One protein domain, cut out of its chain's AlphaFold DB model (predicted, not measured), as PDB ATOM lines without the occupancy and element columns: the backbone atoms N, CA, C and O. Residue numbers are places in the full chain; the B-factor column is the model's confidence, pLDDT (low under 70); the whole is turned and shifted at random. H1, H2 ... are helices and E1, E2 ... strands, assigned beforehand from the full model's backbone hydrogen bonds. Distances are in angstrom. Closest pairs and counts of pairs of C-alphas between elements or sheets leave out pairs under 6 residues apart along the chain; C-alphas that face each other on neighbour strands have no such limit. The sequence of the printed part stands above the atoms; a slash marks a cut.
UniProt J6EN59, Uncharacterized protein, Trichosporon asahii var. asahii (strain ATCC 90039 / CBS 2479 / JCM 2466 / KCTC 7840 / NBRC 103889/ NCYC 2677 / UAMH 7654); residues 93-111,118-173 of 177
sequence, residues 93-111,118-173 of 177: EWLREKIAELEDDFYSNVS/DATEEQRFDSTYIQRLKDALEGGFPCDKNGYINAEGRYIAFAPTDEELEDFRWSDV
ATOM      1  N   GLU A  93      88.939 -14.615 -69.245       75.88
ATOM      2  CA  GLU A  93      88.261 -14.111 -68.045       75.88
ATOM      3  C   GLU A  93      88.141 -15.178 -66.958       75.88
ATOM      4  O   GLU A  93      88.492 -14.881 -65.825       75.88
ATOM      5  N   TRP A  94      87.763 -16.417 -67.288       80.81
ATOM      6  CA  TRP A  94      87.764 -17.516 -66.321       80.81
ATOM      7  C   TRP A  94      89.165 -17.767 -65.758       80.81
ATOM      8  O   TRP A  94      89.319 -17.891 -64.548       80.81
ATOM      9  N   LEU A  95      90.195 -17.780 -66.615       82.31
ATOM     10  CA  LEU A  95      91.584 -17.911 -66.160       82.31
ATOM     11  C   LEU A  95      91.969 -16.765 -65.217       82.31
ATOM     12  O   LEU A  95      92.531 -17.022 -64.161       82.31
ATOM     13  N   ARG A  96      91.628 -15.512 -65.549       84.81
ATOM     14  CA  ARG A  96      91.887 -14.355 -64.673       84.81
ATOM     15  C   ARG A  96      91.158 -14.459 -63.338       84.81
ATOM     16  O   ARG A  96      91.775 -14.209 -62.312       84.81
ATOM     17  N   GLU A  97      89.875 -14.815 -63.350       85.06
ATOM     18  CA  GLU A  97      89.079 -14.994 -62.132       85.06
ATOM     19  C   GLU A  97      89.656 -16.112 -61.263       85.06
ATOM     20  O   GLU A  97      89.824 -15.925 -60.061       85.06
ATOM     21  N   LYS A  98      90.026 -17.246 -61.871       84.88
ATOM     22  CA  LYS A  98      90.581 -18.389 -61.146       84.88
ATOM     23  C   LYS A  98      91.978 -18.112 -60.597       84.88
ATOM     24  O   LYS A  98      92.255 -18.499 -59.470       84.88
ATOM     25  N   ILE A  99      92.837 -17.431 -61.359       87.56
ATOM     26  CA  ILE A  99      94.149 -16.982 -60.874       87.56
ATOM     27  C   ILE A  99      93.961 -16.036 -59.687       87.56
ATOM     28  O   ILE A  99      94.589 -16.253 -58.663       87.56
ATOM     29  N   ALA A 100      93.069 -15.046 -59.791       85.94
ATOM     30  CA  ALA A 100      92.837 -14.088 -58.711       85.94
ATOM     31  C   ALA A 100      92.304 -14.751 -57.429       85.94
ATOM     32  O   ALA A 100      92.770 -14.418 -56.345       85.94
ATOM     33  N   GLU A 101      91.362 -15.695 -57.547       86.94
ATOM     34  CA  GLU A 101      90.859 -16.493 -56.416       86.94
ATOM     35  C   GLU A 101      91.999 -17.257 -55.726       86.94
ATOM     36  O   GLU A 101      92.164 -17.170 -54.514       86.94
ATOM     37  N   LEU A 102      92.814 -17.967 -56.510       86.31
ATOM     38  CA  LEU A 102      93.891 -18.801 -55.981       86.31
ATOM     39  C   LEU A 102      95.059 -17.981 -55.427       86.31
ATOM     40  O   LEU A 102      95.671 -18.391 -54.449       86.31
ATOM     41  N   GLU A 103      95.378 -16.834 -56.026       85.25
ATOM     42  CA  GLU A 103      96.404 -15.931 -55.506       85.25
ATOM     43  C   GLU A 103      95.985 -15.304 -54.174       85.25
ATOM     44  O   GLU A 103      96.818 -15.222 -53.275       85.25
ATOM     45  N   ASP A 104      94.723 -14.895 -54.015       81.25
ATOM     46  CA  ASP A 104      94.224 -14.343 -52.746       81.25
ATOM     47  C   ASP A 104      94.335 -15.382 -51.617       81.25
ATOM     48  O   ASP A 104      94.908 -15.102 -50.560       81.25
ATOM     49  N   ASP A 105      93.899 -16.618 -51.883       80.50
ATOM     50  CA  ASP A 105      94.021 -17.739 -50.945       80.50
ATOM     51  C   ASP A 105      95.494 -18.079 -50.648       80.50
ATOM     52  O   ASP A 105      95.882 -18.245 -49.486       80.50
ATOM     53  N   PHE A 106      96.343 -18.143 -51.676       80.75
ATOM     54  CA  PHE A 106      97.761 -18.467 -51.533       80.75
ATOM     55  C   PHE A 106      98.505 -17.394 -50.726       80.75
ATOM     56  O   PHE A 106      99.115 -17.700 -49.702       80.75
ATOM     57  N   TYR A 107      98.414 -16.116 -51.099       74.12
ATOM     58  CA  TYR A 107      99.119 -15.042 -50.391       74.12
ATOM     59  C   TYR A 107      98.554 -14.766 -48.991       74.12
ATOM     60  O   TYR A 107      99.299 -14.315 -48.118       74.12
ATOM     61  N   SER A 108      97.278 -15.071 -48.728       72.44
ATOM     62  CA  SER A 108      96.722 -14.995 -47.371       72.44
ATOM     63  C   SER A 108      97.284 -16.078 -46.440       72.44
ATOM     64  O   SER A 108      97.362 -15.860 -45.227       72.44
ATOM     65  N   ASN A 109      97.667 -17.239 -46.977       64.44
ATOM     66  CA  ASN A 109      98.161 -18.381 -46.199       64.44
ATOM     67  C   ASN A 109      99.692 -18.441 -46.114       64.44
ATOM     68  O   ASN A 109     100.241 -19.079 -45.214       64.44
ATOM     69  N   VAL A 110     100.390 -17.758 -47.018       65.06
ATOM     70  CA  VAL A 110     101.849 -17.754 -47.115       65.06
ATOM     71  C   VAL A 110     102.399 -16.411 -46.603       65.06
ATOM     72  O   VAL A 110     102.941 -15.600 -47.348       65.06
ATOM     73  N   SER A 111     102.220 -16.130 -45.308       52.94
ATOM     74  CA  SER A 111     102.614 -14.845 -44.699       52.94
ATOM     75  C   SER A 111     104.116 -14.702 -44.402       52.94
ATOM     76  O   SER A 111     104.574 -13.594 -44.127       52.94
ATOM     77  N   ASP A 118     111.423 -24.749 -46.825       65.50
ATOM     78  CA  ASP A 118     110.276 -24.816 -45.896       65.50
ATOM     79  C   ASP A 118     108.899 -24.880 -46.593       65.50
ATOM     80  O   ASP A 118     107.855 -24.847 -45.935       65.50
ATOM     81  N   ALA A 119     108.868 -24.991 -47.925       70.44
ATOM     82  CA  ALA A 119     107.618 -25.034 -48.681       70.44
ATOM     83  C   ALA A 119     106.833 -26.325 -48.425       70.44
ATOM     84  O   ALA A 119     107.312 -27.435 -48.688       70.44
ATOM     85  N   THR A 120     105.586 -26.195 -47.977       83.12
ATOM     86  CA  THR A 120     104.695 -27.350 -47.849       83.12
ATOM     87  C   THR A 120     104.370 -27.931 -49.228       83.12
ATOM     88  O   THR A 120     104.463 -27.264 -50.256       83.12
ATOM     89  N   GLU A 121     103.990 -29.208 -49.279       84.69
ATOM     90  CA  GLU A 121     103.507 -29.837 -50.518       84.69
ATOM     91  C   GLU A 121     102.323 -29.072 -51.130       84.69
ATOM     92  O   GLU A 121     102.300 -28.848 -52.334       84.69
ATOM     93  N   GLU A 122     101.410 -28.583 -50.288       85.69
ATOM     94  CA  GLU A 122     100.278 -27.740 -50.689       85.69
ATOM     95  C   GLU A 122     100.746 -26.429 -51.343       85.69
ATOM     96  O   GLU A 122     100.298 -26.091 -52.431       85.69
ATOM     97  N   GLN A 123     101.747 -25.749 -50.772       84.00
ATOM     98  CA  GLN A 123     102.312 -24.531 -51.366       84.00
ATOM     99  C   GLN A 123     103.004 -24.791 -52.712       84.00
ATOM    100  O   GLN A 123     102.901 -23.981 -53.637       84.00
ATOM    101  N   ARG A 124     103.708 -25.922 -52.848       85.75
ATOM    102  CA  ARG A 124     104.338 -26.341 -54.114       85.75
ATOM    103  C   ARG A 124     103.293 -26.674 -55.177       85.75
ATOM    104  O   ARG A 124     103.462 -26.313 -56.344       85.75
ATOM    105  N   PHE A 125     102.199 -27.312 -54.766       90.88
ATOM    106  CA  PHE A 125     101.065 -27.595 -55.633       90.88
ATOM    107  C   PHE A 125     100.421 -26.305 -56.131       90.88
ATOM    108  O   PHE A 125     100.351 -26.089 -57.341       90.88
ATOM    109  N   ASP A 126     100.006 -25.435 -55.213       88.25
ATOM    110  CA  ASP A 126      99.273 -24.213 -55.536       88.25
ATOM    111  C   ASP A 126     100.106 -23.273 -56.406       88.25
ATOM    112  O   ASP A 126      99.628 -22.785 -57.429       88.25
ATOM    113  N   SER A 127     101.382 -23.077 -56.066       87.69
ATOM    114  CA  SER A 127     102.286 -22.235 -56.856       87.69
ATOM    115  C   SER A 127     102.467 -22.750 -58.287       87.69
ATOM    116  O   SER A 127     102.343 -21.977 -59.241       87.69
ATOM    117  N   THR A 128     102.680 -24.058 -58.465       88.38
ATOM    118  CA  THR A 128     102.811 -24.672 -59.796       88.38
ATOM    119  C   THR A 128     101.498 -24.601 -60.576       88.38
ATOM    120  O   THR A 128     101.496 -24.287 -61.769       88.38
ATOM    121  N   TYR A 129     100.368 -24.843 -59.909       90.69
ATOM    122  CA  TYR A 129      99.038 -24.762 -60.508       90.69
ATOM    123  C   TYR A 129      98.738 -23.343 -61.009       90.69
ATOM    124  O   TYR A 129      98.356 -23.157 -62.167       90.69
ATOM    125  N   ILE A 130      98.975 -22.332 -60.167       89.38
ATOM    126  CA  ILE A 130      98.800 -20.912 -60.502       89.38
ATOM    127  C   ILE A 130      99.714 -20.517 -61.664       89.38
ATOM    128  O   ILE A 130      99.252 -19.863 -62.603       89.38
ATOM    129  N   GLN A 131     100.984 -20.938 -61.657       88.56
ATOM    130  CA  GLN A 131     101.912 -20.635 -62.748       88.56
ATOM    131  C   GLN A 131     101.417 -21.199 -64.084       88.56
ATOM    132  O   GLN A 131     101.394 -20.485 -65.081       88.56
ATOM    133  N   ARG A 132     100.921 -22.441 -64.114       90.94
ATOM    134  CA  ARG A 132     100.398 -23.043 -65.353       90.94
ATOM    135  C   ARG A 132      99.131 -22.359 -65.864       90.94
ATOM    136  O   ARG A 132      98.936 -22.278 -67.077       90.94
ATOM    137  N   LEU A 133      98.277 -21.854 -64.970       90.19
ATOM    138  CA  LEU A 133      97.141 -21.014 -65.361       90.19
ATOM    139  C   LEU A 133      97.613 -19.695 -65.989       90.19
ATOM    140  O   LEU A 133      97.050 -19.271 -67.003       90.19
ATOM    141  N   LYS A 134      98.648 -19.061 -65.420       88.88
ATOM    142  CA  LYS A 134      99.262 -17.845 -65.978       88.88
ATOM    143  C   LYS A 134      99.879 -18.108 -67.347       88.88
ATOM    144  O   LYS A 134      99.582 -17.362 -68.273       88.88
ATOM    145  N   ASP A 135     100.616 -19.202 -67.514       89.44
ATOM    146  CA  ASP A 135     101.205 -19.584 -68.801       89.44
ATOM    147  C   ASP A 135     100.126 -19.764 -69.884       89.44
ATOM    148  O   ASP A 135     100.276 -19.285 -71.011       89.44
ATOM    149  N   ALA A 136      99.009 -20.418 -69.542       88.00
ATOM    150  CA  ALA A 136      97.870 -20.571 -70.445       88.00
ATOM    151  C   ALA A 136      97.242 -19.219 -70.820       88.00
ATOM    152  O   ALA A 136      96.922 -18.988 -71.990       88.00
ATOM    153  N   LEU A 137      97.098 -18.317 -69.844       86.75
ATOM    154  CA  LEU A 137      96.527 -16.984 -70.036       86.75
ATOM    155  C   LEU A 137      97.430 -16.081 -70.889       86.75
ATOM    156  O   LEU A 137      96.948 -15.454 -71.833       86.75
ATOM    157  N   GLU A 138      98.717 -16.008 -70.564       87.12
ATOM    158  CA  GLU A 138      99.711 -15.171 -71.243       87.12
ATOM    159  C   GLU A 138     100.014 -15.681 -72.653       87.12
ATOM    160  O   GLU A 138     100.099 -14.891 -73.596       87.12
ATOM    161  N   GLY A 139     100.110 -17.003 -72.816       81.38
ATOM    162  CA  GLY A 139     100.291 -17.648 -74.114       81.38
ATOM    163  C   GLY A 139      99.042 -17.632 -74.997       81.38
ATOM    164  O   GLY A 139      99.134 -17.934 -76.188       81.38
ATOM    165  N   GLY A 140      97.873 -17.286 -74.441       81.94
ATOM    166  CA  GLY A 140      96.590 -17.378 -75.140       81.94
ATOM    167  C   GLY A 140      96.291 -18.804 -75.609       81.94
ATOM    168  O   GLY A 140      95.717 -18.999 -76.685       81.94
ATOM    169  N   PHE A 141      96.749 -19.796 -74.842       83.69
ATOM    170  CA  PHE A 141      96.679 -21.196 -75.225       83.69
ATOM    171  C   PHE A 141      95.264 -21.751 -75.039       83.69
ATOM    172  O   PHE A 141      94.624 -21.456 -74.029       83.69
ATOM    173  N   PRO A 142      94.778 -22.601 -75.964       79.81
ATOM    174  CA  PRO A 142      93.531 -23.326 -75.762       79.81
ATOM    175  C   PRO A 142      93.625 -24.197 -74.507       79.81
ATOM    176  O   PRO A 142      94.520 -25.038 -74.399       79.81
ATOM    177  N   CYS A 143      92.688 -24.026 -73.587       80.31
ATOM    178  CA  CYS A 143      92.659 -24.676 -72.289       80.31
ATOM    179  C   CYS A 143      91.271 -25.218 -71.935       80.31
ATOM    180  O   CYS A 143      90.235 -24.776 -72.419       80.31
ATOM    181  N   ASP A 144      91.221 -26.233 -71.091       79.19
ATOM    182  CA  ASP A 144      90.000 -26.636 -70.409       79.19
ATOM    183  C   ASP A 144      90.171 -26.434 -68.901       79.19
ATOM    184  O   ASP A 144      91.098 -25.776 -68.452       79.19
ATOM    185  N   LYS A 145      89.271 -26.985 -68.086       78.62
ATOM    186  CA  LYS A 145      89.370 -26.871 -66.623       78.62
ATOM    187  C   LYS A 145      90.551 -27.646 -66.004       78.62
ATOM    188  O   LYS A 145      90.773 -27.530 -64.803       78.62
ATOM    189  N   ASN A 146      91.229 -28.500 -66.770       85.19
ATOM    190  CA  ASN A 146      92.253 -29.431 -66.296       85.19
ATOM    191  C   ASN A 146      93.641 -29.151 -66.886       85.19
ATOM    192  O   ASN A 146      94.618 -29.679 -66.355       85.19
ATOM    193  N   GLY A 147      93.754 -28.399 -67.980       87.69
ATOM    194  CA  GLY A 147      95.031 -28.126 -68.632       87.69
ATOM    195  C   GLY A 147      94.911 -27.333 -69.928       87.69
ATOM    196  O   GLY A 147      93.829 -26.888 -70.305       87.69
ATOM    197  N   TYR A 148      96.028 -27.164 -70.630       88.94
ATOM    198  CA  TYR A 148      96.123 -26.387 -71.866       88.94
ATOM    199  C   TYR A 148      97.013 -27.048 -72.919       88.94
ATOM    200  O   TYR A 148      97.820 -27.920 -72.609       88.94
ATOM    201  N   ILE A 149      96.866 -26.645 -74.181       86.44
ATOM    202  CA  ILE A 149      97.749 -27.055 -75.279       86.44
ATOM    203  C   ILE A 149      98.772 -25.947 -75.514       86.44
ATOM    204  O   ILE A 149      98.412 -24.860 -75.962       86.44
ATOM    205  N   ASN A 150     100.041 -26.216 -75.221       88.69
ATOM    206  CA  ASN A 150     101.109 -25.228 -75.363       88.69
ATOM    207  C   ASN A 150     101.473 -24.952 -76.840       88.69
ATOM    208  O   ASN A 150     100.956 -25.581 -77.765       88.69
ATOM    209  N   ALA A 151     102.419 -24.035 -77.068       84.56
ATOM    210  CA  ALA A 151     102.876 -23.642 -78.408       84.56
ATOM    211  C   ALA A 151     103.420 -24.803 -79.269       84.56
ATOM    212  O   ALA A 151     103.461 -24.699 -80.493       84.56
ATOM    213  N   GLU A 152     103.833 -25.905 -78.643       90.06
ATOM    214  CA  GLU A 152     104.355 -27.097 -79.314       90.06
ATOM    215  C   GLU A 152     103.267 -28.149 -79.587       90.06
ATOM    216  O   GLU A 152     103.569 -29.243 -80.063       90.06
ATOM    217  N   GLY A 153     102.003 -27.853 -79.270       80.44
ATOM    218  CA  GLY A 153     100.892 -28.792 -79.421       80.44
ATOM    219  C   GLY A 153     100.834 -29.860 -78.326       80.44
ATOM    220  O   GLY A 153     100.095 -30.837 -78.462       80.44
ATOM    221  N   ARG A 154     101.602 -29.706 -77.239       89.38
ATOM    222  CA  ARG A 154     101.602 -30.642 -76.109       89.38
ATOM    223  C   ARG A 154     100.546 -30.238 -75.090       89.38
ATOM    224  O   ARG A 154     100.449 -29.070 -74.724       89.38
ATOM    225  N   TYR A 155      99.781 -31.219 -74.619       89.62
ATOM    226  CA  TYR A 155      98.852 -31.025 -73.512       89.62
ATOM    227  C   TYR A 155      99.621 -30.945 -72.188       89.62
ATOM    228  O   TYR A 155     100.369 -31.865 -71.856       89.62
ATOM    229  N   ILE A 156      99.409 -29.867 -71.441       92.06
ATOM    230  CA  ILE A 156      99.987 -29.594 -70.127       92.06
ATOM    231  C   ILE A 156      98.844 -29.549 -69.113       92.06
ATOM    232  O   ILE A 156      97.944 -28.721 -69.230       92.06
ATOM    233  N   ALA A 157      98.860 -30.440 -68.121       93.25
ATOM    234  CA  ALA A 157      97.869 -30.436 -67.049       93.25
ATOM    235  C   ALA A 157      98.134 -29.283 -66.069       93.25
ATOM    236  O   ALA A 157      99.283 -29.032 -65.724       93.25
ATOM    237  N   PHE A 158      97.091 -28.613 -65.581       91.12
ATOM    238  CA  PHE A 158      97.235 -27.590 -64.542       91.12
ATOM    239  C   PHE A 158      97.671 -28.189 -63.206       91.12
ATOM    240  O   PHE A 158      98.535 -27.627 -62.545       91.12
ATOM    241  N   ALA A 159      97.117 -29.346 -62.833       93.31
ATOM    242  CA  ALA A 159      97.563 -30.074 -61.652       93.31
ATOM    243  C   ALA A 159      98.980 -30.633 -61.879       93.31
ATOM    244  O   ALA A 159      99.164 -31.368 -62.858       93.31
ATOM    245  N   PRO A 160      99.963 -30.299 -61.023       89.94
ATOM    246  CA  PRO A 160     101.270 -30.939 -61.056       89.94
ATOM    247  C   PRO A 160     101.177 -32.421 -60.683       89.94
ATOM    248  O   PRO A 160     100.269 -32.841 -59.960       89.94
ATOM    249  N   THR A 161     102.108 -33.215 -61.201       90.50
ATOM    250  CA  THR A 161     102.294 -34.611 -60.788       90.50
ATOM    251  C   THR A 161     103.124 -34.697 -59.507       90.50
ATOM    252  O   THR A 161     103.859 -33.771 -59.176       90.50
ATOM    253  N   ASP A 162     103.062 -35.838 -58.815       90.81
ATOM    254  CA  ASP A 162     103.880 -36.086 -57.618       90.81
ATOM    255  C   ASP A 162     105.386 -35.913 -57.905       90.81
ATOM    256  O   ASP A 162     106.100 -35.301 -57.121       90.81
ATOM    257  N   GLU A 163     105.853 -36.370 -59.074       89.94
ATOM    258  CA  GLU A 163     107.243 -36.197 -59.531       89.94
ATOM    259  C   GLU A 163     107.609 -34.712 -59.697       89.94
ATOM    260  O   GLU A 163     108.678 -34.278 -59.278       89.94
ATOM    261  N   GLU A 164     106.699 -33.897 -60.236       86.75
ATOM    262  CA  GLU A 164     106.909 -32.451 -60.383       86.75
ATOM    263  C   GLU A 164     106.923 -31.720 -59.031       86.75
ATOM    264  O   GLU A 164     107.611 -30.711 -58.886       86.75
ATOM    265  N   LEU A 165     106.196 -32.228 -58.031       87.75
ATOM    266  CA  LEU A 165     106.236 -31.707 -56.662       87.75
ATOM    267  C   LEU A 165     107.535 -32.088 -55.940       87.75
ATOM    268  O   LEU A 165     108.056 -31.291 -55.153       87.75
ATOM    269  N   GLU A 166     108.059 -33.290 -56.195       85.94
ATOM    270  CA  GLU A 166     109.350 -33.758 -55.677       85.94
ATOM    271  C   GLU A 166     110.520 -32.946 -56.249       85.94
ATOM    272  O   GLU A 166     111.409 -32.551 -55.492       85.94
ATOM    273  N   ASP A 167     110.480 -32.632 -57.545       85.44
ATOM    274  CA  ASP A 167     111.520 -31.869 -58.251       85.44
ATOM    275  C   ASP A 167     111.353 -30.339 -58.157       85.44
ATOM    276  O   ASP A 167     112.167 -29.590 -58.709       85.44
ATOM    277  N   PHE A 168     110.322 -29.864 -57.452       83.12
ATOM    278  CA  PHE A 168     109.960 -28.451 -57.362       83.12
ATOM    279  C   PHE A 168     111.112 -27.558 -56.881       83.12
ATOM    280  O   PHE A 168     111.794 -27.848 -55.892       83.12
ATOM    281  N   ARG A 169     111.255 -26.395 -57.526       77.31
ATOM    282  CA  ARG A 169     112.144 -25.314 -57.089       77.31
ATOM    283  C   ARG A 169     111.436 -23.976 -57.213       77.31
ATOM    284  O   ARG A 169     110.882 -23.664 -58.262       77.31
ATOM    285  N   TRP A 170     111.548 -23.129 -56.193       72.75
ATOM    286  CA  TRP A 170     110.988 -21.774 -56.247       72.75
ATOM    287  C   TRP A 170     111.571 -20.917 -57.368       72.75
ATOM    288  O   TRP A 170     110.874 -20.052 -57.885       72.75
ATOM    289  N   SER A 171     112.814 -21.186 -57.788       70.38
ATOM    290  CA  SER A 171     113.432 -20.540 -58.954       70.38
ATOM    291  C   SER A 171     112.648 -20.731 -60.249       70.38
ATOM    292  O   SER A 171     112.805 -19.939 -61.176       70.38
ATOM    293  N   ASP A 172     111.844 -21.788 -60.314       66.75
ATOM    294  CA  ASP A 172     111.091 -22.176 -61.500       66.75
ATOM    295  C   ASP A 172     109.689 -21.550 -61.486       66.75
ATOM    296  O   ASP A 172     108.994 -21.560 -62.502       66.75
ATOM    297  N   VAL A 173     109.289 -20.947 -60.358       66.19
ATOM    298  CA  VAL A 173     108.038 -20.205 -60.240       66.19
ATOM    299  C   VAL A 173     108.303 -18.725 -60.494       66.19
ATOM    300  O   VAL A 173     109.057 -18.070 -59.776       66.19
TER     301      VAL A 173
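AT A GLANCE: This is residues 93 to 111 and 118 to 173 of the 177 residues of an uncharacterized protein of Trichosporon asahii var. asahii (strain ATCC 90039 / CBS 2479 / JCM 2466 / KCTC 7840 / NBRC 103889/ NCYC 2677 / UAMH 7654) (UniProt J6EN59). A small two-strand hairpin, E1 and E2, and the short helix H3 lie along one side of the long helix H2, and a second long helix, H1, packs on the other side. H2 is thus in the middle, with H1 side by side with it and running the opposite way. The printed part has 75 residues, with three named helices and two named strands in the order H1, H2, E1, E2, H3; the strands are antiparallel, and the class is mostly helix. It is compact, with a radius of gyration of the C-alphas of 12.4 A and spans of 35 by 27 by 19 A.

IN THESE COORDINATES: Strand E1 is residues 147 to 149 and strand E2 is residues 155 to 157. H2, residues 121 to 139, is 26.8 A long and begins at C-alpha 121 (103.507, -29.837, -50.518). H1, residues 93 to 109, is 24.4 A long and begins at C-alpha 93 (88.261, -14.111, -68.045). H3, residues 162 to 166, ends at C-alpha 166 (109.350, -33.758, -55.677).

HOW THE PARTS SIT: E1 and E2 form an antiparallel hairpin at 161 degrees, with N 148 and O 156 within hydrogen-bond range at 2.8 A. The closest C-alphas of H2 and E1 are those of Ala 136 and Tyr 148, 6.2 A apart. H1 and H2 touch, closest at the C-alphas of Ile 99 and Ile 130, 6.1 A, with a shallow tilt of 28 degrees, opposite ways. H2, with residues 121 to 125 alone, only just touches H3, with 3 pairs of C-alphas within 8 A, the closest being Arg 124 and Leu 165, 6.2 A. H1 is apart from E1, E2 and H3. In H1, H2 and H3 every O i to N i+4 pair is within hydrogen-bond range.

THE WHOLE: The C-alphas farthest apart are those of Ser 111 and Gly 153, 37.5 A. Residues 112 to 117 are not printed, and C-alphas 111 and 118 are 12.6 A apart across this cut. Of the links printed whole, none is long. The pLDDT is under 70 at residues 109 to 111, 118 and 172 to 173.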